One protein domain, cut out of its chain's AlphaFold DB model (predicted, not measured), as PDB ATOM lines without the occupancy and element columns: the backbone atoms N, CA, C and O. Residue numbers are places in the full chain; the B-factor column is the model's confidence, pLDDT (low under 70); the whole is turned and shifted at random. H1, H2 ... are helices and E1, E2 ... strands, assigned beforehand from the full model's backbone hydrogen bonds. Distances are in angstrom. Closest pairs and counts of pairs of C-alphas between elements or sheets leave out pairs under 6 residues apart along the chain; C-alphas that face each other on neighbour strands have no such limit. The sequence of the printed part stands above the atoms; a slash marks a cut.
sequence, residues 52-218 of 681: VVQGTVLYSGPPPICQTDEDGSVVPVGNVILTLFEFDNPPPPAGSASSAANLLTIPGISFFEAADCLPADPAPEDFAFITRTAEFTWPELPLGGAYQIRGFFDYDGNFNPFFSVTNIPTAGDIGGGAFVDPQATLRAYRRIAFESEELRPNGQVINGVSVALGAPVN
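This is residues 52 to 218 of the 681 residues of an uncharacterized protein of Sandaracinus sp (UniProt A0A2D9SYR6). What does the model look like? One seven-stranded sheet is curled and folded back on itself into a flattened, barrel-like shape, E5, E4, E7 and E8 facing E1 and E6, with E9 as the hinge. The small hairpin E2 and E3 and the short helix H1 lie toward one end of the long axis, and the loop around Glu 198 lies at the other. What is it made of, and how large is it? Under half of the 167 printed residues, 72, are in named elements, mostly strand, in the order E1 E2 E3 E4 E5 H1 E6 E7 E8 E9; the mixed sheet runs E5 E4 E7 E8 E9 E1 E6. It is compact, with a radius of gyration of the C-alphas of 16.9 A, and elongated, spanning 57 by 34 by 32 A.

Where are the large sheet's strands? E5 is residues 102 to 107, E4 79 to 86 (22.8 A), E7 146 to 154 (25.8 A) and E8 174 to 177. E9 is 204 to 216 (33.7 A), E1 52 to 61 (27.8 A) and E6 130 to 141 (31.9 A). C-alpha 52 is at (-46.548, 28.505, -40.745) and C-alpha 216 at (-37.814, 3.752, -28.876). What else is named? E2 is residues 66 to 68, E3 74 to 76 and H1 124 to 127.

How are the sheet's strands paired? E7, E8 and E9 form a meander, each strand the antiparallel neighbour of the one before, with N 153 and O 174 2.9 A apart and N 175 and O 215 2.8 A apart, within hydrogen-bond range. E9 and E1 are parallel at 17 degrees, with N 58 and O 211 at 2.8 A; E1 and E6 are antiparallel at 157 degrees, with N 57 and O 134 at 2.8 A. E4 is antiparallel to E7, with N 83 and O 150 at 2.8 A, and to E5, with N 82 and O 104 at 2.8 A. How does it fold? E9 bends by 53 degrees at residue 208, and the closest C-alphas of edge strands E5 and E6, those of Leu 104 and Trp 138, are 6.9 A apart. What of the rest? The hairpin E2 and E3 has N 67 and O 75 at 2.8 A, and E3 runs on into E4 at 26 degrees. H1 is not on the sheet and is too short for an O i to N i+4 pair.

How far does it reach? The two C-alphas farthest apart, those of Asp 121 and Glu 198, are 58.6 A apart. Which links are long? Those from E4 to E5, E5 to H1, E7 to E8 and E8 to E9 are long, and the printed part has no cut. Where is confidence low? The mean pLDDT of the printed part is 82.1, with 30 residues under 70, among them 91 to 99 and 161 to 172.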
ATOM      1  N   VAL A  52     -46.604  28.845 -42.171       95.50
ATOM      2  CA  VAL A  52     -46.548  28.505 -40.745       95.50
ATOM      3  C   VAL A  52     -47.230  27.160 -40.532       95.50
ATOM      4  O   VAL A  52     -48.362  26.962 -40.979       95.50
ATOM      5  N   VAL A  53     -46.581  26.241 -39.817       96.88
ATOM      6  CA  VAL A  53     -47.215  24.996 -39.353       96.88
ATOM      7  C   VAL A  53     -47.549  25.118 -37.875       96.88
ATOM      8  O   VAL A  53     -46.691  25.457 -37.066       96.88
ATOM      9  N   GLN A  54     -48.790  24.813 -37.511       97.50
ATOM     10  CA  GLN A  54     -49.235  24.734 -36.122       97.50
ATOM     11  C   GLN A  54     -49.795  23.351 -35.827       97.50
ATOM     12  O   GLN A  54     -50.545  22.766 -36.625       97.50
ATOM     13  N   GLY A  55     -49.431  22.823 -34.667       96.62
ATOM     14  CA  GLY A  55     -49.733  21.446 -34.348       96.62
ATOM     15  C   GLY A  55     -49.447  21.054 -32.913       96.62
ATOM     16  O   GLY A  55     -49.012  21.859 -32.095       96.62
ATOM     17  N   THR A  56     -49.654  19.772 -32.648       96.88
ATOM     18  CA  THR A  56     -49.442  19.164 -31.337       96.88
ATOM     19  C   THR A  56     -48.483  17.993 -31.486       96.88
ATOM     20  O   THR A  56     -48.637  17.159 -32.386       96.88
ATOM     21  N   VAL A  57     -47.510  17.908 -30.590       96.38
ATOM     22  CA  VAL A  57     -46.678  16.722 -30.409       96.38
ATOM     23  C   VAL A  57     -47.285  15.870 -29.303       96.38
ATOM     24  O   VAL A  57     -47.590  16.377 -28.226       96.38
ATOM     25  N   LEU A  58     -47.439  14.578 -29.564       94.62
ATOM     26  CA  LEU A  58     -47.806  13.550 -28.601       94.62
ATOM     27  C   LEU A  58     -46.565  12.715 -28.286       94.62
ATOM     28  O   LEU A  58     -46.057  12.023 -29.162       94.62
ATOM     29  N   TYR A  59     -46.114  12.758 -27.039       93.12
ATOM     30  CA  TYR A  59     -45.088  11.877 -26.498       93.12
ATOM     31  C   TYR A  59     -45.738  10.657 -25.847       93.12
ATOM     32  O   TYR A  59     -46.676  10.811 -25.064       93.12
ATOM     33  N   SER A  60     -45.233   9.464 -26.146       88.00
ATOM     34  CA  SER A  60     -45.625   8.197 -25.530       88.00
ATOM     35  C   SER A  60     -44.390   7.319 -25.329       88.00
ATOM     36  O   SER A  60     -44.052   6.515 -26.195       88.00
ATOM     37  N   GLY A  61     -43.732   7.454 -24.184       85.06
ATOM     38  CA  GLY A  61     -42.476   6.765 -23.889       85.06
ATOM     39  C   GLY A  61     -42.200   6.683 -22.387       85.06
ATOM     40  O   GLY A  61     -43.092   7.001 -21.591       85.06
ATOM     41  N   PRO A  62     -40.997   6.252 -21.977       81.88
ATOM     42  CA  PRO A  62     -40.599   6.216 -20.572       81.88
ATOM     43  C   PRO A  62     -40.651   7.616 -19.933       81.88
ATOM     44  O   PRO A  62     -40.592   8.622 -20.646       81.88
ATOM     45  N   PRO A  63     -40.765   7.737 -18.604       85.56
ATOM     46  CA  PRO A  63     -40.695   9.047 -17.962       85.56
ATOM     47  C   PRO A  63     -39.299   9.674 -18.132       85.56
ATOM     48  O   PRO A  63     -38.320   8.928 -18.222       85.56
ATOM     49  N   PRO A  64     -39.172  11.011 -18.225       87.06
ATOM     50  CA  PRO A  64     -37.888  11.667 -18.466       87.06
ATOM     51  C   PRO A  64     -36.929  11.521 -17.280       87.06
ATOM     52  O   PRO A  64     -37.338  11.484 -16.113       87.06
ATOM     53  N   ILE A  65     -35.631  11.526 -17.579       83.88
ATOM     54  CA  ILE A  65     -34.599  11.822 -16.581       83.88
ATOM     55  C   ILE A  65     -34.678  13.317 -16.273       83.88
ATOM     56  O   ILE A  65     -34.899  14.120 -17.175       83.88
ATOM     57  N   CYS A  66     -34.497  13.714 -15.017       84.88
ATOM     58  CA  CYS A  66     -34.498  15.123 -14.635       84.88
ATOM     59  C   CYS A  66     -33.224  15.515 -13.897       84.88
ATOM     60  O   CYS A  66     -32.624  14.712 -13.182       84.88
ATOM     61  N   GLN A  67     -32.849  16.780 -14.045       82.38
ATOM     62  CA  GLN A  67     -31.744  17.400 -13.330       82.38
ATOM     63  C   GLN A  67     -32.244  18.553 -12.465       82.38
ATOM     64  O   GLN A  67     -33.281  19.155 -12.740       82.38
ATOM     65  N   THR A  68     -31.492  18.853 -11.412       82.88
ATOM     66  CA  THR A  68     -31.732  20.032 -10.585       82.88
ATOM     67  C   THR A  68     -30.847  21.168 -11.085       82.88
ATOM     68  O   THR A  68     -29.623  21.039 -11.042       82.88
ATOM     69  N   ASP A  69     -31.450  22.263 -11.537       79.81
ATOM     70  CA  ASP A  69     -30.740  23.471 -11.958       79.81
ATOM     71  C   ASP A  69     -30.145  24.231 -10.757       79.81
ATOM     72  O   ASP A  69     -30.426  23.942  -9.588       79.81
ATOM     73  N   GLU A  70     -29.304  25.236 -11.034       80.38
ATOM     74  CA  GLU A  70     -28.629  26.051 -10.010       80.38
ATOM     75  C   GLU A  70     -29.600  26.736  -9.031       80.38
ATOM     76  O   GLU A  70     -29.247  27.012  -7.882       80.38
ATOM     77  N   ASP A  71     -30.829  27.005  -9.473       83.75
ATOM     78  CA  ASP A  71     -31.892  27.619  -8.676       83.75
ATOM     79  C   ASP A  71     -32.694  26.610  -7.828       83.75
ATOM     80  O   ASP A  71     -33.577  27.004  -7.060       83.75
ATOM     81  N   GLY A  72     -32.361  25.319  -7.918       80.62
ATOM     82  CA  GLY A  72     -33.040  24.232  -7.220       80.62
ATOM     83  C   GLY A  72     -34.302  23.724  -7.919       80.62
ATOM     84  O   GLY A  72     -34.999  22.884  -7.343       80.62
ATOM     85  N   SER A  73     -34.624  24.221  -9.118       84.19
ATOM     86  CA  SER A  73     -35.729  23.701  -9.924       84.19
ATOM     87  C   SER A  73     -35.363  22.354 -10.549       84.19
ATOM     88  O   SER A  73     -34.216  22.115 -10.908       84.19
ATOM     89  N   VAL A  74     -36.336  21.442 -10.630       84.31
ATOM     90  CA  VAL A  74     -36.166  20.137 -11.281       84.31
ATOM     91  C   VAL A  74     -36.697  20.255 -12.702       84.31
ATOM     92  O   VAL A  74     -37.884  20.529 -12.887       84.31
ATOM     93  N   VAL A  75     -35.824  20.045 -13.684       85.81
ATOM     94  CA  VAL A  75     -36.135  20.151 -15.111       85.81
ATOM     95  C   VAL A  75     -35.846  18.823 -15.817       85.81
ATOM     96  O   VAL A  75     -34.830  18.192 -15.518       85.81
ATOM     97  N   PRO A  76     -36.722  18.361 -16.728       85.75
ATOM     98  CA  PRO A  76     -36.431  17.215 -17.576       85.75
ATOM     99  C   PRO A  76     -35.191  17.490 -18.425       85.75
ATOM    100  O   PRO A  76     -35.016  18.582 -18.969       85.75
ATOM    101  N   VAL A  77     -34.342  16.475 -18.520       80.75
ATOM    102  CA  VAL A  77     -33.253  16.389 -19.484       80.75
ATOM    103  C   VAL A  77     -33.875  16.111 -20.848       80.75
ATOM    104  O   VAL A  77     -34.873  15.392 -20.941       80.75
ATOM    105  N   GLY A  78     -33.304  16.712 -21.888       84.25
ATOM    106  CA  GLY A  78     -33.726  16.441 -23.251       84.25
ATOM    107  C   GLY A  78     -34.767  17.395 -23.827       84.25
ATOM    108  O   GLY A  78     -35.411  18.195 -23.136       84.25
ATOM    109  N   ASN A  79     -34.930  17.311 -25.144       90.44
ATOM    110  CA  ASN A  79     -35.850  18.145 -25.908       90.44
ATOM    111  C   ASN A  79     -36.552  17.321 -26.986       90.44
ATOM    112  O   ASN A  79     -36.019  16.338 -27.491       90.44
ATOM    113  N   VAL A  80     -37.741  17.757 -27.401       93.94
ATOM    114  CA  VAL A  80     -38.297  17.257 -28.657       93.94
ATOM    115  C   VAL A  80     -37.620  17.985 -29.806       93.94
ATOM    116  O   VAL A  80     -37.676  19.212 -29.894       93.94
ATOM    117  N   ILE A  81     -37.032  17.210 -30.704       93.50
ATOM    118  CA  ILE A  81     -36.425  17.674 -31.939       93.50
ATOM    119  C   ILE A  81     -37.366  17.321 -33.082       93.50
ATOM    120  O   ILE A  81     -37.689  16.153 -33.308       93.50
ATOM    121  N   LEU A  82     -37.818  18.330 -33.818       93.44
ATOM    122  CA  LEU A  82     -38.564  18.158 -35.053       93.44
ATOM    123  C   LEU A  82     -37.674  18.562 -36.228       93.44
ATOM    124  O   LEU A  82     -37.078  19.637 -36.233       93.44
ATOM    125  N   THR A  83     -37.603  17.703 -37.236       90.25
ATOM    126  CA  THR A  83     -36.860  17.914 -38.481       90.25
ATOM    127  C   THR A  83     -37.834  17.989 -39.648       90.25
ATOM    128  O   THR A  83     -38.746  17.166 -39.784       90.25
ATOM    129  N   LEU A  84     -37.653  19.005 -40.488       91.19
ATOM    130  CA  LEU A  84     -38.455  19.224 -41.681       91.19
ATOM    131  C   LEU A  84     -37.655  18.801 -42.907       91.19
ATOM    132  O   LEU A  84     -36.563  19.310 -43.137       91.19
ATOM    133  N   PHE A  85     -38.214  17.912 -43.715       87.62
ATOM    134  CA  PHE A  85     -37.636  17.522 -45.000       87.62
ATOM    135  C   PHE A  85     -38.590  17.887 -46.124       87.62
ATOM    136  O   PHE A  85     -39.811  17.906 -45.925       87.62
ATOM    137  N   GLU A  86     -38.048  18.130 -47.312       89.69
ATOM    138  CA  GLU A  86     -38.869  18.171 -48.516       89.69
ATOM    139  C   GLU A  86     -39.603  16.835 -48.675       89.69
ATOM    140  O   GLU A  86     -39.090  15.755 -48.363       89.69
ATOM    141  N   PHE A  87     -40.861  16.899 -49.101       88.81
ATOM    142  CA  PHE A  87     -41.697  15.708 -49.182       88.81
ATOM    143  C   PHE A  87     -41.152  14.711 -50.212       88.81
ATOM    144  O   PHE A  87     -41.128  13.513 -49.944       88.81
ATOM    145  N   ASP A  88     -40.670  15.225 -51.344       84.06
ATOM    146  CA  ASP A  88     -40.168  14.432 -52.471       84.06
ATOM    147  C   ASP A  88     -38.658  14.129 -52.367       84.06
ATOM    148  O   ASP A  88     -38.128  13.359 -53.163       84.06
ATOM    149  N   ASN A  89     -37.975  14.676 -51.356       76.00
ATOM    150  CA  ASN A  89     -36.587  14.356 -51.027       76.00
ATOM    151  C   ASN A  89     -36.443  14.051 -49.519       76.00
ATOM    152  O   ASN A  89     -35.871  14.848 -48.775       76.00
ATOM    153  N   PRO A  90     -37.008  12.929 -49.023       70.50
ATOM    154  CA  PRO A  90     -36.774  12.482 -47.652       70.50
ATOM    155  C   PRO A  90     -35.294  12.160 -47.408       70.50
ATOM    156  O   PRO A  90     -34.535  11.959 -48.360       70.50
ATOM    157  N   PRO A  91     -34.875  12.023 -46.137       59.03
ATOM    158  CA  PRO A  91     -33.590  11.415 -45.859       59.03
ATOM    159  C   PRO A  91     -33.615   9.939 -46.293       59.03
ATOM    160  O   PRO A  91     -34.702   9.336 -46.380       59.03
ATOM    161  N   PRO A  92     -32.440   9.337 -46.527       46.88
ATOM    162  CA  PRO A  92     -32.323   7.908 -46.781       46.88
ATOM    163  C   PRO A  92     -33.141   7.071 -45.759       46.88
ATOM    164  O   PRO A  92     -33.228   7.449 -44.585       46.88
ATOM    165  N   PRO A  93     -33.782   5.948 -46.161       42.53
ATOM    166  CA  PRO A  93     -33.577   5.230 -47.428       42.53
ATOM    167  C   PRO A  93     -34.477   5.707 -48.568       42.53
ATOM    168  O   PRO A  93     -34.204   5.420 -49.722       42.53
ATOM    169  N   ALA A  94     -35.552   6.433 -48.270       48.19
ATOM    170  CA  ALA A  94     -36.571   6.776 -49.261       48.19
ATOM    171  C   ALA A  94     -36.181   7.950 -50.184       48.19
ATOM    172  O   ALA A  94     -36.941   8.281 -51.093       48.19
ATOM    173  N   GLY A  95     -35.059   8.622 -49.920       46.03
ATOM    174  CA  GLY A  95     -34.613   9.813 -50.644       46.03
ATOM    175  C   GLY A  95     -33.142  10.130 -50.380       46.03
ATOM    176  O   GLY A  95     -32.424   9.315 -49.805       46.03
ATOM    177  N   SER A  96     -32.690  11.300 -50.830       51.41
ATOM    178  CA  SER A  96     -31.270  11.688 -50.860       51.41
ATOM    179  C   SER A  96     -30.900  12.815 -49.895       51.41
ATOM    180  O   SER A  96     -29.747  13.239 -49.872       51.41
ATOM    181  N   ALA A  97     -31.849  13.322 -49.100       54.38
ATOM    182  CA  ALA A  97     -31.573  14.452 -48.222       54.38
ATOM    183  C   ALA A  97     -30.545  14.080 -47.143       54.38
ATOM    184  O   ALA A  97     -30.775  13.205 -46.309       54.38
ATOM    185  N   SER A  98     -29.413  14.778 -47.149       53.22
ATOM    186  CA  SER A  98     -28.344  14.620 -46.160       53.22
ATOM    187  C   SER A  98     -28.593  15.420 -44.877       53.22
ATOM    188  O   SER A  98     -27.989  15.126 -43.848       53.22
ATOM    189  N   SER A  99     -29.494  16.406 -44.913       63.22
ATOM    190  CA  SER A  99     -29.881  17.234 -43.770       63.22
ATOM    191  C   SER A  99     -31.346  17.669 -43.852       63.22
ATOM    192  O   SER A  99     -31.996  17.568 -44.896       63.22
ATOM    193  N   ALA A 100     -31.888  18.125 -42.723       77.00
ATOM    194  CA  ALA A 100     -33.220  18.713 -42.675       77.00
ATOM    195  C   ALA A 100     -33.204  20.114 -43.308       77.00
ATOM    196  O   ALA A 100     -32.307  20.910 -43.041       77.00
ATOM    197  N   ALA A 101     -34.238  20.441 -44.083       83.38
ATOM    198  CA  ALA A 101     -34.455  21.784 -44.624       83.38
ATOM    199  C   ALA A 101     -34.671  22.823 -43.511       83.38
ATOM    200  O   ALA A 101     -34.387  24.005 -43.687       83.38
ATOM    201  N   ASN A 102     -35.203  22.389 -42.366       88.56
ATOM    202  CA  ASN A 102     -35.372  23.216 -41.178       88.56
ATOM    203  C   ASN A 102     -35.419  22.327 -39.917       88.56
ATOM    204  O   ASN A 102     -35.771  21.144 -39.994       88.56
ATOM    205  N   LEU A 103     -35.123  22.903 -38.751       90.75
ATOM    206  CA  LEU A 103     -35.135  22.244 -37.444       90.75
ATOM    207  C   LEU A 103     -35.931  23.082 -36.429       90.75
ATOM    208  O   LEU A 103     -35.729  24.289 -36.328       90.75
ATOM    209  N   LEU A 104     -36.778  22.434 -35.629       92.94
ATOM    210  CA  LEU A 104     -37.483  23.053 -34.508       92.94
ATOM    211  C   LEU A 104     -37.262  22.247 -33.227       92.94
ATOM    212  O   LEU A 104     -37.531  21.048 -33.186       92.94
ATOM    213  N   THR A 105     -36.849  22.929 -32.163       93.44
ATOM    214  CA  THR A 105     -36.653  22.333 -30.836       93.44
ATOM    215  C   THR A 105     -37.759  22.784 -29.888       93.44
ATOM    216  O   THR A 105     -38.023  23.980 -29.758       93.44
ATOM    217  N   ILE A 106     -38.393  21.836 -29.199       94.00
ATOM    218  CA  ILE A 106     -39.393  22.098 -28.161       94.00
ATOM    219  C   ILE A 106     -38.813  21.636 -26.818       94.00
ATOM    220  O   ILE A 106     -38.539  20.442 -26.659       94.00
ATOM    221  N   PRO A 107     -38.646  22.542 -25.839       91.69
ATOM    222  CA  PRO A 107     -38.056  22.194 -24.554       91.69
ATOM    223  C   PRO A 107     -38.834  21.109 -23.811       91.69
ATOM    224  O   PRO A 107     -40.065  21.195 -23.743       91.69
ATOM    225  N   GLY A 108     -38.140  20.154 -23.179       89.69
ATOM    226  CA  GLY A 108     -38.767  19.088 -22.382       89.69
ATOM    227  C   GLY A 108     -39.689  19.616 -21.273       89.69
ATOM    228  O   GLY A 108     -40.756  19.052 -21.028       89.69
ATOM    229  N   ILE A 109     -39.355  20.773 -20.687       90.19
ATOM    230  CA  ILE A 109     -40.189  21.494 -19.701       90.19
ATOM    231  C   ILE A 109     -41.586  21.871 -20.227       90.19
ATOM    232  O   ILE A 109     -42.472  22.202 -19.446       90.19
ATOM    233  N   SER A 110     -41.794  21.844 -21.546       91.25
ATOM    234  CA  SER A 110     -43.095  22.105 -22.172       91.25
ATOM    235  C   SER A 110     -44.022  20.884 -22.130       91.25
ATOM    236  O   SER A 110     -45.225  21.034 -22.334       91.25
ATOM    237  N   PHE A 111     -43.471  19.687 -21.894       89.44
ATOM    238  CA  PHE A 111     -44.196  18.413 -21.859       89.44
ATOM    239  C   PHE A 111     -44.345  17.856 -20.448       89.44
ATOM    240  O   PHE A 111     -45.397  17.300 -20.129       89.44
ATOM    241  N   PHE A 112     -43.280  17.947 -19.650       92.81
ATOM    242  CA  PHE A 112     -43.147  17.193 -18.410       92.81
ATOM    243  C   PHE A 112     -43.124  18.101 -17.191       92.81
ATOM    244  O   PHE A 112     -42.504  19.166 -17.184       92.81
ATOM    245  N   GLU A 113     -43.776  17.635 -16.133       90.62
ATOM    246  CA  GLU A 113     -43.708  18.250 -14.812       90.62
ATOM    247  C   GLU A 113     -42.665  17.533 -13.944       90.62
ATOM    248  O   GLU A 113     -42.313  16.384 -14.193       90.62
ATOM    249  N   ALA A 114     -42.216  18.162 -12.854       86.31
ATOM    250  CA  ALA A 114     -41.270  17.536 -11.919       86.31
ATOM    251  C   ALA A 114     -41.778  16.202 -11.320       86.31
ATOM    252  O   ALA A 114     -40.987  15.383 -10.864       86.31
ATOM    253  N   ALA A 115     -43.097  15.983 -11.307       88.38
ATOM    254  CA  ALA A 115     -43.713  14.732 -10.862       88.38
ATOM    255  C   ALA A 115     -43.601  13.591 -11.891       88.38
ATOM    256  O   ALA A 115     -43.828  12.439 -11.532       88.38
ATOM    257  N   ASP A 116     -43.263  13.912 -13.141       90.38
ATOM    258  CA  ASP A 116     -43.057  12.942 -14.217       90.38
ATOM    259  C   ASP A 116     -41.629  12.397 -14.224       90.38
ATOM    260  O   ASP A 116     -41.341  11.445 -14.935       90.38
ATOM    261  N   CYS A 117     -40.727  12.999 -13.455       86.50
ATOM    262  CA  CYS A 117     -39.326  12.622 -13.414       86.50
ATOM    263  C   CYS A 117     -39.125  11.219 -12.844       86.50
ATOM    264  O   CYS A 117     -39.700  10.871 -11.807       86.50
ATOM    265  N   LEU A 118     -38.227  10.455 -13.468       82.12
ATOM    266  CA  LEU A 118     -37.730   9.223 -12.868       82.12
ATOM    267  C   LEU A 118     -37.091   9.518 -11.497       82.12
ATOM    268  O   LEU A 118     -36.332  10.487 -11.360       82.12
ATOM    269  N   PRO A 119     -37.377   8.701 -10.467       79.31
ATOM    270  CA  PRO A 119     -36.698   8.814  -9.184       79.31
ATOM    271  C   PRO A 119     -35.219   8.417  -9.322       79.31
ATOM    272  O   PRO A 119     -34.834   7.727 -10.261       79.31
ATOM    273  N   ALA A 120     -34.386   8.833  -8.363       73.44
ATOM    274  CA  ALA A 120     -32.938   8.592  -8.406       73.44
ATOM    275  C   ALA A 120     -32.555   7.097  -8.439       73.44
ATOM    276  O   ALA A 120     -31.571   6.741  -9.076       73.44
ATOM    277  N   ASP A 121     -33.351   6.247  -7.786       72.81
ATOM    278  CA  ASP A 121     -33.207   4.788  -7.777       72.81
ATOM    279  C   ASP A 121     -34.500   4.157  -8.335       72.81
ATOM    280  O   ASP A 121     -35.383   3.789  -7.551       72.81
ATOM    281  N   PRO A 122     -34.670   4.089  -9.668       72.88
ATOM    282  CA  PRO A 122     -35.922   3.652 -10.275       72.88
ATOM    283  C   PRO A 122     -36.130   2.139 -10.145       72.88
ATOM    284  O   PRO A 122     -35.253   1.329 -10.456       72.88
ATOM    285  N   ALA A 123     -37.323   1.747  -9.705       71.81
ATOM    286  CA  ALA A 123     -37.809   0.376  -9.763       71.81
ATOM    287  C   ALA A 123     -38.353   0.058 -11.174       71.81
ATOM    288  O   ALA A 123     -38.719   0.967 -11.915       71.81
ATOM    289  N   PRO A 124     -38.480  -1.225 -11.571       69.75
ATOM    290  CA  PRO A 124     -39.005  -1.593 -12.893       69.75
ATOM    291  C   PRO A 124     -40.382  -0.993 -13.225       69.75
ATOM    292  O   PRO A 124     -40.683  -0.716 -14.380       69.75
ATOM    293  N   GLU A 125     -41.219  -0.783 -12.209       75.56
ATOM    294  CA  GLU A 125     -42.522  -0.120 -12.328       75.56
ATOM    295  C   GLU A 125     -42.443   1.380 -12.646       75.56
ATOM    296  O   GLU A 125     -43.373   1.907 -13.258       75.56
ATOM    297  N   ASP A 126     -41.337   2.048 -12.312       70.19
ATOM    298  CA  ASP A 126     -41.122   3.469 -12.605       70.19
ATOM    299  C   ASP A 126     -40.852   3.715 -14.097       70.19
ATOM    300  O   ASP A 126     -41.038   4.824 -14.575       70.19
ATOM    301  N   PHE A 127     -40.498   2.684 -14.872       71.56
ATOM    302  CA  PHE A 127     -40.315   2.780 -16.328       71.56
ATOM    303  C   PHE A 127     -41.627   2.635 -17.120       71.56
ATOM    304  O   PHE A 127     -41.613   2.498 -18.347       71.56
ATOM    305  N   ALA A 128     -42.777   2.644 -16.439       76.31
ATOM    306  CA  ALA A 128     -44.076   2.594 -17.096       76.31
ATOM    307  C   ALA A 128     -44.257   3.791 -18.043       76.31
ATOM    308  O   ALA A 128     -44.030   4.941 -17.673       76.31
ATOM    309  N   PHE A 129     -44.696   3.512 -19.273       83.00
ATOM    310  CA  PHE A 129     -44.836   4.542 -20.297       83.00
ATOM    311  C   PHE A 129     -45.842   5.610 -19.865       83.00
ATOM    312  O   PHE A 129     -46.953   5.302 -19.422       83.00
ATOM    313  N   ILE A 130     -45.467   6.870 -20.058       89.50
ATOM    314  CA  ILE A 130     -46.323   8.030 -19.845       89.50
ATOM    315  C   ILE A 130     -46.671   8.679 -21.178       89.50
ATOM    316  O   ILE A 130     -45.946   8.577 -22.166       89.50
ATOM    317  N   THR A 131     -47.801   9.382 -21.194       93.06
ATOM    318  CA  THR A 131     -48.254  10.133 -22.363       93.06
ATOM    319  C   THR A 131     -48.352  11.613 -22.036       93.06
ATOM    320  O   THR A 131     -49.035  11.988 -21.080       93.06
ATOM    321  N   ARG A 132     -47.695  12.463 -22.826       95.12
ATOM    322  CA  ARG A 132     -47.717  13.927 -22.679       95.12
ATOM    323  C   ARG A 132     -47.915  14.594 -24.029       95.12
ATOM    324  O   ARG A 132     -47.645  14.001 -25.068       95.12
ATOM    325  N   THR A 133     -48.406  15.826 -24.016       95.88
ATOM    326  CA  THR A 133     -48.640  16.600 -25.237       95.88
ATOM    327  C   THR A 133     -48.163  18.026 -25.071       95.88
ATOM    328  O   THR A 133     -48.434  18.622 -24.031       95.88
ATOM    329  N   ALA A 134     -47.564  18.589 -26.116       96.00
ATOM    330  CA  ALA A 134     -47.264  20.013 -26.191       96.00
ATOM    331  C   ALA A 134     -47.635  20.565 -27.569       96.00
ATOM    332  O   ALA A 134     -47.561  19.865 -28.580       96.00
ATOM    333  N   GLU A 135     -48.042  21.828 -27.602       96.31
ATOM    334  CA  GLU A 135     -48.281  22.557 -28.845       96.31
ATOM    335  C   GLU A 135     -46.954  23.046 -29.432       96.31
ATOM    336  O   GLU A 135     -46.026  23.391 -28.699       96.31
ATOM    337  N   PHE A 136     -46.879  23.127 -30.758       96.12
ATOM    338  CA  PHE A 136     -45.748  23.707 -31.466       96.12
ATOM    339  C   PHE A 136     -46.212  24.663 -32.563       96.12
ATOM    340  O   PHE A 136     -47.299  24.540 -33.133       96.12
ATOM    341  N   THR A 137     -45.360  25.638 -32.862       95.94
ATOM    342  CA  THR A 137     -45.510  26.531 -34.010       95.94
ATOM    343  C   THR A 137     -44.184  26.575 -34.744       95.94
ATOM    344  O   THR A 137     -43.163  26.905 -34.148       95.94
ATOM    345  N   TRP A 138     -44.219  26.241 -36.029       94.38
ATOM    346  CA  TRP A 138     -43.085  26.307 -36.937       94.38
ATOM    347  C   TRP A 138     -43.259  27.513 -37.864       94.38
ATOM    348  O   TRP A 138     -44.123  27.459 -38.746       94.38
ATOM    349  N   PRO A 139     -42.531  28.615 -37.635       90.69
ATOM    350  CA  PRO A 139     -42.647  29.817 -38.451       90.69
ATOM    351  C   PRO A 139     -41.779  29.738 -39.719       90.69
ATOM    352  O   PRO A 139     -40.910  28.879 -39.825       90.69
ATOM    353  N   GLU A 140     -41.999  30.679 -40.641       88.06
ATOM    354  CA  GLU A 140     -41.042  31.040 -41.701       88.06
ATOM    355  C   GLU A 140     -40.672  29.912 -42.683       88.06
ATOM    356  O   GLU A 140     -39.516  29.738 -43.058       88.06
ATOM    357  N   LEU A 141     -41.660  29.137 -43.136       91.19
ATOM    358  CA  LEU A 141     -41.445  28.127 -44.177       91.19
ATOM    359  C   LEU A 141     -41.663  28.702 -45.584       91.19
ATOM    360  O   LEU A 141     -42.609  29.464 -45.777       91.19
ATOM    361  N   PRO A 142     -40.863  28.321 -46.593       90.44
ATOM    362  CA  PRO A 142     -41.109  28.746 -47.968       90.44
ATOM    363  C   PRO A 142     -42.484  28.297 -48.487       90.44
ATOM    364  O   PRO A 142     -42.930  27.166 -48.262       90.44
ATOM    365  N   LEU A 143     -43.164  29.196 -49.202       91.12
ATOM    366  CA  LEU A 143     -44.404  28.884 -49.911       91.12
ATOM    367  C   LEU A 143     -44.123  28.109 -51.211       91.12
ATOM    368  O   LEU A 143     -43.005  28.064 -51.711       91.12
ATOM    369  N   GLY A 144     -45.144  27.442 -51.755       89.25
ATOM    370  CA  GLY A 144     -45.029  26.606 -52.961       89.25
ATOM    371  C   GLY A 144     -44.330  25.251 -52.766       89.25
ATOM    372  O   GLY A 144     -44.376  24.417 -53.671       89.25
ATOM    373  N   GLY A 145     -43.732  25.007 -51.597       89.75
ATOM    374  CA  GLY A 145     -43.097  23.742 -51.231       89.75
ATOM    375  C   GLY A 145     -44.050  22.719 -50.604       89.75
ATOM    376  O   GLY A 145     -45.149  23.032 -50.130       89.75
ATOM    377  N   ALA A 146     -43.606  21.463 -50.564       94.00
ATOM    378  CA  ALA A 146     -44.246  20.408 -49.791       94.00
ATOM    379  C   ALA A 146     -43.232  19.716 -48.888       94.00
ATOM    380  O   ALA A 146     -42.122  19.409 -49.311       94.00
ATOM    381  N   TYR A 147     -43.651  19.432 -47.660       95.19
ATOM    382  CA  TYR A 147     -42.776  18.968 -46.595       95.19
ATOM    383  C   TYR A 147     -43.340  17.752 -45.858       95.19
ATOM    384  O   TYR A 147     -44.538  17.453 -45.916       95.19
ATOM    385  N   GLN A 148     -42.458  17.087 -45.121       93.88
ATOM    386  CA  GLN A 148     -42.768  16.068 -44.122       93.88
ATOM    387  C   GLN A 148     -42.033  16.385 -42.815       93.88
ATOM    388  O   GLN A 148     -40.898  16.861 -42.839       93.88
ATOM    389  N   ILE A 149     -42.675  16.105 -41.678       92.50
ATOM    390  CA  ILE A 149     -42.074  16.280 -40.349       92.50
ATOM    391  C   ILE A 149     -41.688  14.916 -39.790       92.50
ATOM    392  O   ILE A 149     -42.539  14.032 -39.632       92.50
ATOM    393  N   ARG A 150     -40.416  14.789 -39.427       89.94
ATOM    394  CA  ARG A 150     -39.889  13.711 -38.589       89.94
ATOM    395  C   ARG A 150     -39.526  14.295 -37.232       89.94
ATOM    396  O   ARG A 150     -39.351  15.503 -37.102       89.94
ATOM    397  N   GLY A 151     -39.458  13.467 -36.203       89.38
ATOM    398  CA  GLY A 151     -39.049  13.971 -34.904       89.38
ATOM    399  C   GLY A 151     -38.729  12.880 -33.912       89.38
ATOM    400  O   GLY A 151     -39.011  11.706 -34.147       89.38
ATOM    401  N   PHE A 152     -38.131  13.291 -32.811       90.00
ATOM    402  CA  PHE A 152     -37.786  12.426 -31.699       90.00
ATOM    403  C   PHE A 152     -37.696  13.246 -30.416       90.00
ATOM    404  O   PHE A 152     -37.573  14.470 -30.457       90.00
ATOM    405  N   PHE A 153     -37.809  12.575 -29.280       88.81
ATOM    406  CA  PHE A 153     -37.403  13.128 -27.998       88.81
ATOM    407  C   PHE A 153     -35.977  12.660 -27.724       88.81
ATOM    408  O   PHE A 153     -35.776  11.454 -27.582       88.81
ATOM    409  N   ASP A 154     -35.046  13.611 -27.713       87.06
ATOM    410  CA  ASP A 154     -33.652  13.447 -27.290       87.06
ATOM    411  C   ASP A 154     -33.661  13.183 -25.785       87.06
ATOM    412  O   ASP A 154     -33.878  14.113 -25.010       87.06
ATOM    413  N   TYR A 155     -33.596  11.916 -25.380       79.31
ATOM    414  CA  TYR A 155     -33.896  11.499 -24.008       79.31
ATOM    415  C   TYR A 155     -32.720  11.742 -23.056       79.31
ATOM    416  O   TYR A 155     -32.926  12.008 -21.868       79.31
ATOM    417  N   ASP A 156     -31.493  11.665 -23.568       71.25
ATOM    418  CA  ASP A 156     -30.260  11.819 -22.798       71.25
ATOM    419  C   ASP A 156     -29.596  13.199 -22.971       71.25
ATOM    420  O   ASP A 156     -28.734  13.564 -22.166       71.25
ATOM    421  N   GLY A 157     -30.068  14.016 -23.921       75.38
ATOM    422  CA  GLY A 157     -29.602  15.385 -24.133       75.38
ATOM    423  C   GLY A 157     -28.355  15.474 -25.014       75.38
ATOM    424  O   GLY A 157     -27.627  16.469 -24.920       75.38
ATOM    425  N   ASN A 158     -28.059  14.432 -25.794       68.50
ATOM    426  CA  ASN A 158     -26.827  14.325 -26.570       68.50
ATOM    427  C   ASN A 158     -26.947  14.888 -28.001       68.50
ATOM    428  O   ASN A 158     -25.931  15.003 -28.698       68.50
ATOM    429  N   PHE A 159     -28.155  15.272 -28.434       77.12
ATOM    430  CA  PHE A 159     -28.391  15.735 -29.796       77.12
ATOM    431  C   PHE A 159     -27.635  17.034 -30.105       77.12
ATOM    432  O   PHE A 159     -27.803  18.063 -29.442       77.12
ATOM    433  N   ASN A 160     -26.868  17.025 -31.196       70.00
ATOM    434  CA  ASN A 160     -26.210  18.209 -31.730       70.00
ATOM    435  C   ASN A 160     -26.430  18.298 -33.249       70.00
ATOM    436  O   ASN A 160     -25.853  17.515 -34.003       70.00
ATOM    437  N   PRO A 161     -27.195  19.292 -33.743       66.94
ATOM    438  CA  PRO A 161     -27.506  19.394 -35.170       66.94
ATOM    439  C   PRO A 161     -26.274  19.682 -36.041       66.94
ATOM    440  O   PRO A 161     -26.331  19.498 -37.256       66.94
ATOM    441  N   PHE A 162     -25.167  20.122 -35.437       59.44
ATOM    442  CA  PHE A 162     -23.922  20.453 -36.126       59.44
ATOM    443  C   PHE A 162     -22.893  19.320 -36.094       59.44
ATOM    444  O   PHE A 162     -21.842  19.442 -36.718       59.44
ATOM    445  N   PHE A 163     -23.169  18.224 -35.383       55.75
ATOM    446  CA  PHE A 163     -22.237  17.111 -35.248       55.75
ATOM    447  C   PHE A 163     -22.841  15.842 -35.843       55.75
ATOM    448  O   PHE A 163     -23.836  15.342 -35.338       55.75
ATOM    449  N   SER A 164     -22.257  15.294 -36.915       55.94
ATOM    450  CA  SER A 164     -22.855  14.172 -37.671       55.94
ATOM    451  C   SER A 164     -23.253  12.991 -36.808       55.94
ATOM    452  O   SER A 164     -24.244  12.334 -37.095       55.94
ATOM    453  N   VAL A 165     -22.458  12.667 -35.796       54.94
ATOM    454  CA  VAL A 165     -22.713  11.461 -35.008       54.94
ATOM    455  C   VAL A 165     -23.989  11.611 -34.173       54.94
ATOM    456  O   VAL A 165     -24.697  10.631 -33.985       54.94
ATOM    457  N   THR A 166     -24.335  12.835 -33.770       63.53
ATOM    458  CA  THR A 166     -25.473  13.136 -32.890       63.53
ATOM    459  C   THR A 166     -26.484  14.094 -33.526       63.53
ATOM    460  O   THR A 166     -27.308  14.682 -32.832       63.53
ATOM    461  N   ASN A 167     -26.463  14.264 -34.853       65.25
ATOM    462  CA  ASN A 167     -27.428  15.100 -35.581       65.25
ATOM    463  C   ASN A 167     -28.697  14.340 -36.008       65.25
ATOM    464  O   ASN A 167     -29.518  14.867 -36.764       65.25
ATOM    465  N   ILE A 168     -28.864  13.113 -35.518       69.19
ATOM    466  CA  ILE A 168     -30.038  12.254 -35.668       69.19
ATOM    467  C   ILE A 168     -30.333  11.584 -34.315       69.19
ATOM    468  O   ILE A 168     -29.451  11.603 -33.456       69.19
ATOM    469  N   PRO A 169     -31.533  11.007 -34.110       67.94
ATOM    470  CA  PRO A 169     -31.822  10.311 -32.863       67.94
ATOM    471  C   PRO A 169     -30.843   9.163 -32.593       67.94
ATOM    472  O   PRO A 169     -30.508   8.407 -33.509       67.94
ATOM    473  N   THR A 170     -30.459   9.030 -31.329       68.00
ATOM    474  CA  THR A 170     -29.493   8.064 -30.791       68.00
ATOM    475  C   THR A 170     -30.193   6.964 -29.984       68.00
ATOM    476  O   THR A 170     -31.421   6.981 -29.820       68.00
ATOM    477  N   ALA A 171     -29.457   5.948 -29.520       63.03
ATOM    478  CA  ALA A 171     -30.065   4.854 -28.764       63.03
ATOM    479  C   ALA A 171     -30.697   5.364 -27.457       63.03
ATOM    480  O   ALA A 171     -30.058   6.031 -26.652       63.03
ATOM    481  N   GLY A 172     -31.953   4.992 -27.212       66.88
ATOM    482  CA  GLY A 172     -32.735   5.457 -26.064       66.88
ATOM    483  C   GLY A 172     -33.677   6.621 -26.380       66.88
ATOM    484  O   GLY A 172     -34.660   6.805 -25.657       66.88
ATOM    485  N   ASP A 173     -33.467   7.331 -27.492       76.00
ATOM    486  CA  ASP A 173     -34.375   8.384 -27.940       76.00
ATOM    487  C   ASP A 173     -35.746   7.836 -28.335       76.00
ATOM    488  O   ASP A 173     -35.912   6.682 -28.737       76.00
ATOM    489  N   ILE A 174     -36.768   8.689 -28.260       78.69
ATOM    490  CA  ILE A 174     -38.141   8.304 -28.611       78.69
ATOM    491  C   ILE A 174     -38.520   8.921 -29.951       78.69
ATOM    492  O   ILE A 174     -39.001  10.051 -30.024       78.69
ATOM    493  N   GLY A 175     -38.319   8.154 -31.020       83.69
ATOM    494  CA  GLY A 175     -38.580   8.540 -32.401       83.69
ATOM    495  C   GLY A 175     -40.058   8.578 -32.798       83.69
ATOM    496  O   GLY A 175     -40.950   8.013 -32.147       83.69
ATOM    497  N   GLY A 176     -40.314   9.250 -33.921       84.25
ATOM    498  CA  GLY A 176     -41.644   9.432 -34.479       84.25
ATOM    499  C   GLY A 176     -41.725  10.433 -35.637       84.25
ATOM    500  O   GLY A 176     -40.774  10.661 -36.388       84.25
ATOM    501  N   GLY A 177     -42.910  11.013 -35.822       89.56
ATOM    502  CA  GLY A 177     -43.153  11.986 -36.886       89.56
ATOM    503  C   GLY A 177     -44.624  12.307 -37.117       89.56
ATOM    504  O   GLY A 177     -45.514  11.843 -36.398       89.56
ATOM    505  N   ALA A 178     -44.881  13.136 -38.129       89.88
ATOM    506  CA  ALA A 178     -46.231  13.430 -38.588       89.88
ATOM    507  C   ALA A 178     -46.684  12.353 -39.578       89.88
ATOM    508  O   ALA A 178     -46.263  12.344 -40.736       89.88
ATOM    509  N   PHE A 179     -47.556  11.455 -39.132       84.31
ATOM    510  CA  PHE A 179     -48.069  10.355 -39.949       84.31
ATOM    511  C   PHE A 179     -49.462  10.655 -40.510       84.31
ATOM    512  O   PHE A 179     -50.226  11.432 -39.935       84.31
ATOM    513  N   VAL A 180     -49.804  10.014 -41.630       85.62
ATOM    514  CA  VAL A 180     -51.186   9.977 -42.139       85.62
ATOM    515  C   VAL A 180     -52.078   9.201 -41.168       85.62
ATOM    516  O   VAL A 180     -53.149   9.678 -40.800       85.62
ATOM    517  N   ASP A 181     -51.602   8.036 -40.724       76.75
ATOM    518  CA  ASP A 181     -52.208   7.228 -39.669       76.75
ATOM    519  C   ASP A 181     -51.098   6.671 -38.756       76.75
ATOM    520  O   ASP A 181     -50.307   5.834 -39.198       76.75
ATOM    521  N   PRO A 182     -50.996   7.125 -37.493       70.25
ATOM    522  CA  PRO A 182     -49.971   6.645 -36.566       70.25
ATOM    523  C   PRO A 182     -50.183   5.185 -36.124       70.25
ATOM    524  O   PRO A 182     -49.253   4.578 -35.591       70.25
ATOM    525  N   GLN A 183     -51.383   4.625 -36.324       73.56
ATOM    526  CA  GLN A 183     -51.736   3.248 -35.957       73.56
ATOM    527  C   GLN A 183     -51.569   2.252 -37.115       73.56
ATOM    528  O   GLN A 183     -51.743   1.049 -36.911       73.56
ATOM    529  N   ALA A 184     -51.235   2.725 -38.320       59.47
ATOM    530  CA  ALA A 184     -50.997   1.857 -39.463       59.47
ATOM    531  C   ALA A 184     -49.746   0.985 -39.260       59.47
ATOM    532  O   ALA A 184     -48.749   1.428 -38.687       59.47
ATOM    533  N   THR A 185     -49.796  -0.247 -39.772       52.69
ATOM    534  CA  THR A 185     -48.658  -1.181 -39.767       52.69
ATOM    535  C   THR A 185     -47.482  -0.627 -40.573       52.69
ATOM    536  O   THR A 185     -46.353  -0.653 -40.097       52.69
ATOM    537  N   LEU A 186     -47.764  -0.049 -41.746       55.69
ATOM    538  CA  LEU A 186     -46.817   0.732 -42.541       55.69
ATOM    539  C   LEU A 186     -47.177   2.213 -42.402       55.69
ATOM    540  O   LEU A 186     -48.223   2.663 -42.879       55.69
ATOM    541  N   ARG A 187     -46.332   2.970 -41.706       64.94
ATOM    542  CA  ARG A 187     -46.585   4.385 -41.422       64.94
ATOM    543  C   ARG A 187     -46.095   5.249 -42.579       64.94
ATOM    544  O   ARG A 187     -44.900   5.335 -42.829       64.94
ATOM    545  N   ALA A 188     -47.017   5.939 -43.246       72.44
ATOM    546  CA  ALA A 188     -46.684   6.956 -44.239       72.44
ATOM    547  C   ALA A 188     -46.620   8.347 -43.594       72.44
ATOM    548  O   ALA A 188     -47.502   8.714 -42.806       72.44
ATOM    549  N   TYR A 189     -45.611   9.141 -43.955       84.88
ATOM    550  CA  TYR A 189     -45.512  10.531 -43.515       84.88
ATOM    551  C   TYR A 189     -46.579  11.403 -44.182       84.88
ATOM    552  O   TYR A 189     -46.905  11.258 -45.363       84.88
ATOM    553  N   ARG A 190     -47.147  12.329 -43.410       90.31
ATOM    554  CA  ARG A 190     -48.151  13.276 -43.889       90.31
ATOM    555  C   ARG A 190     -47.487  14.334 -44.767       90.31
ATOM    556  O   ARG A 190     -46.595  15.043 -44.311       90.31
ATOM    557  N   ARG A 191     -48.004  14.509 -45.985       94.94
ATOM    558  CA  ARG A 191     -47.648  15.635 -46.858       94.94
ATOM    559  C   ARG A 191     -48.213  16.943 -46.305       94.94
ATOM    560  O   ARG A 191     -49.428  17.071 -46.127       94.94
ATOM    561  N   ILE A 192     -47.342  17.917 -46.070       95.81
ATOM    562  CA  ILE A 192     -47.672  19.273 -45.618       95.81
ATOM    563  C   ILE A 192     -47.320  20.220 -46.761       95.81
ATOM    564  O   ILE A 192     -46.152  20.500 -46.990       95.81
ATOM    565  N   ALA A 193     -48.318  20.654 -47.529       95.81
ATOM    566  CA  ALA A 193     -48.095  21.431 -48.744       95.81
ATOM    567  C   ALA A 193     -48.559  22.875 -48.583       95.81
ATOM    568  O   ALA A 193     -49.715  23.115 -48.219       95.81
ATOM    569  N   PHE A 194     -47.668  23.804 -48.913       95.31
ATOM    570  CA  PHE A 194     -47.982  25.213 -49.046       95.31
ATOM    571  C   PHE A 194     -48.340  25.531 -50.498       95.31
ATOM    572  O   PHE A 194     -47.740  25.022 -51.444       95.31
ATOM    573  N   GLU A 195     -49.359  26.361 -50.682       94.69
ATOM    574  CA  GLU A 195     -49.662  26.965 -51.974       94.69
ATOM    575  C   GLU A 195     -48.582  28.004 -52.316       94.69
ATOM    576  O   GLU A 195     -47.853  28.463 -51.436       94.69
ATOM    577  N   SER A 196     -48.456  28.360 -53.594       92.19
ATOM    578  CA  SER A 196     -47.490  29.366 -54.045       92.19
ATOM    579  C   SER A 196     -47.786  30.755 -53.475       92.19
ATOM    580  O   SER A 196     -48.924  31.076 -53.123       92.19
ATOM    581  N   GLU A 197     -46.769  31.614 -53.467       87.50
ATOM    582  CA  GLU A 197     -46.885  33.023 -53.067       87.50
ATOM    583  C   GLU A 197     -47.953  33.775 -53.877       87.50
ATOM    584  O   GLU A 197     -48.702  34.569 -53.316       87.50
ATOM    585  N   GLU A 198     -48.115  33.456 -55.168       87.25
ATOM    586  CA  GLU A 198     -49.169  34.029 -56.022       87.25
ATOM    587  C   GLU A 198     -50.583  33.751 -55.476       87.25
ATOM    588  O   GLU A 198     -51.466  34.610 -55.529       87.25
ATOM    589  N   LEU A 199     -50.807  32.554 -54.926       90.44
ATOM    590  CA  LEU A 199     -52.094  32.156 -54.352       90.44
ATOM    591  C   LEU A 199     -52.240  32.600 -52.889       90.44
ATOM    592  O   LEU A 199     -53.361  32.815 -52.412       90.44
ATOM    593  N   ARG A 200     -51.120  32.750 -52.173       90.94
ATOM    594  CA  ARG A 200     -51.053  33.112 -50.750       90.94
ATOM    595  C   ARG A 200     -50.101  34.289 -50.509       90.94
ATOM    596  O   ARG A 200     -49.153  34.157 -49.738       90.94
ATOM    597  N   PRO A 201     -50.405  35.487 -51.040       85.62
ATOM    598  CA  PRO A 201     -49.506  36.644 -50.955       85.62
ATOM    599  C   PRO A 201     -49.349  37.216 -49.538       85.62
ATOM    600  O   PRO A 201     -48.567  38.128 -49.330       85.62
ATOM    601  N   ASN A 202     -50.103  36.711 -48.555       85.88
ATOM    602  CA  ASN A 202     -49.999  37.109 -47.147       85.88
ATOM    603  C   ASN A 202     -49.461  35.973 -46.259       85.88
ATOM    604  O   ASN A 202     -49.665  36.002 -45.045       85.88
ATOM    605  N   GLY A 203     -48.872  34.933 -46.854       91.25
ATOM    606  CA  GLY A 203     -48.512  33.714 -46.140       91.25
ATOM    607  C   GLY A 203     -49.665  32.715 -46.011       91.25
ATOM    608  O   GLY A 203     -50.820  32.972 -46.383       91.25
ATOM    609  N   GLN A 204     -49.355  31.542 -45.462       95.56
ATOM    610  CA  GLN A 204     -50.324  30.466 -45.244       95.56
ATOM    611  C   GLN A 204     -50.068  29.753 -43.920       95.56
ATOM    612  O   GLN A 204     -48.958  29.323 -43.640       95.56
ATOM    613  N   VAL A 205     -51.125  29.537 -43.137       96.06
ATOM    614  CA  VAL A 205     -51.059  28.719 -41.919       96.06
ATOM    615  C   VAL A 205     -51.678  27.349 -42.177       96.06
ATOM    616  O   VAL A 205     -52.841  27.252 -42.580       96.06
ATOM    617  N   ILE A 206     -50.921  26.287 -41.909       96.06
ATOM    618  CA  ILE A 206     -51.403  24.906 -41.884       96.06
ATOM    619  C   ILE A 206     -51.573  24.489 -40.424       96.06
ATOM    620  O   ILE A 206     -50.606  24.389 -39.677       96.06
ATOM    621  N   ASN A 207     -52.818  24.227 -40.029       95.69
ATOM    622  CA  ASN A 207     -53.180  23.871 -38.658       95.69
ATOM    623  C   ASN A 207     -53.431  22.368 -38.491       95.69
ATOM    624  O   ASN A 207     -53.737  21.656 -39.455       95.69
ATOM    625  N   GLY A 208     -53.399  21.906 -37.238       91.81
ATOM    626  CA  GLY A 208     -53.806  20.550 -36.867       91.81
ATOM    627  C   GLY A 208     -52.850  19.482 -37.394       91.81
ATOM    628  O   GLY A 208     -53.281  18.404 -37.816       91.81
ATOM    629  N   VAL A 209     -51.555  19.794 -37.448       95.19
ATOM    630  CA  VAL A 209     -50.525  18.787 -37.694       95.19
ATOM    631  C   VAL A 209     -50.244  18.060 -36.384       95.19
ATOM    632  O   VAL A 209     -49.892  18.677 -35.388       95.19
ATOM    633  N   SER A 210     -50.433  16.746 -36.366       94.38
ATOM    634  CA  SER A 210     -50.129  15.921 -35.196       94.38
ATOM    635  C   SER A 210     -48.832  15.168 -35.439       94.38
ATOM    636  O   SER A 210     -48.709  14.473 -36.448       94.38
ATOM    637  N   VAL A 211     -47.887  15.303 -34.515       93.62
ATOM    638  CA  VAL A 211     -46.630  14.548 -34.494       93.62
ATOM    639  C   VAL A 211     -46.725  13.531 -33.366       93.62
ATOM    640  O   VAL A 211     -47.001  13.908 -32.232       93.62
ATOM    641  N   ALA A 212     -46.524  12.251 -33.662       88.62
ATOM    642  CA  ALA A 212     -46.544  11.192 -32.656       88.62
ATOM    643  C   ALA A 212     -45.128  10.658 -32.443       88.62
ATOM    644  O   ALA A 212     -44.510  10.195 -33.401       88.62
ATOM    645  N   LEU A 213     -44.654  10.711 -31.200       87.44
ATOM    646  CA  LEU A 213     -43.389  10.156 -30.726       87.44
ATOM    647  C   LEU A 213     -43.701   8.980 -29.803       87.44
ATOM    648  O   LEU A 213     -44.441   9.131 -28.830       87.44
ATOM    649  N   GLY A 214     -43.162   7.808 -30.107       76.88
ATOM    650  CA  GLY A 214     -43.401   6.629 -29.273       76.88
ATOM    651  C   GLY A 214     -42.720   5.356 -29.740       76.88
ATOM    652  O   GLY A 214     -43.104   4.268 -29.314       76.88
ATOM    653  N   ALA A 215     -41.746   5.478 -30.641       71.81
ATOM    654  CA  ALA A 215     -40.910   4.375 -31.070       71.81
ATOM    655  C   ALA A 215     -39.524   4.548 -30.434       71.81
ATOM    656  O   ALA A 215     -38.787   5.426 -30.881       71.81
ATOM    657  N   PRO A 216     -39.170   3.760 -29.403       65.19
ATOM    658  CA  PRO A 216     -37.814   3.752 -28.876       65.19
ATOM    659  C   PRO A 216     -36.807   3.442 -29.984       65.19
ATOM    660  O   PRO A 216     -37.014   2.533 -30.795       65.19
ATOM    661  N   VAL A 217     -35.741   4.227 -30.024       61.69
ATOM    662  CA  VAL A 217     -34.604   4.036 -30.914       61.69
ATOM    663  C   VAL A 217     -33.677   3.048 -30.220       61.69
ATOM    664  O   VAL A 217     -33.161   3.312 -29.142       61.69
ATOM    665  N   ASN A 218     -33.520   1.867 -30.814       51.69
ATOM    666  CA  ASN A 218     -32.785   0.756 -30.198       51.69
ATOM    667  C   ASN A 218     -31.336   0.652 -30.682       51.69
ATOM    668  O   ASN A 218     -30.631  -0.276 -30.305       51.69
TER     669      ASN A 218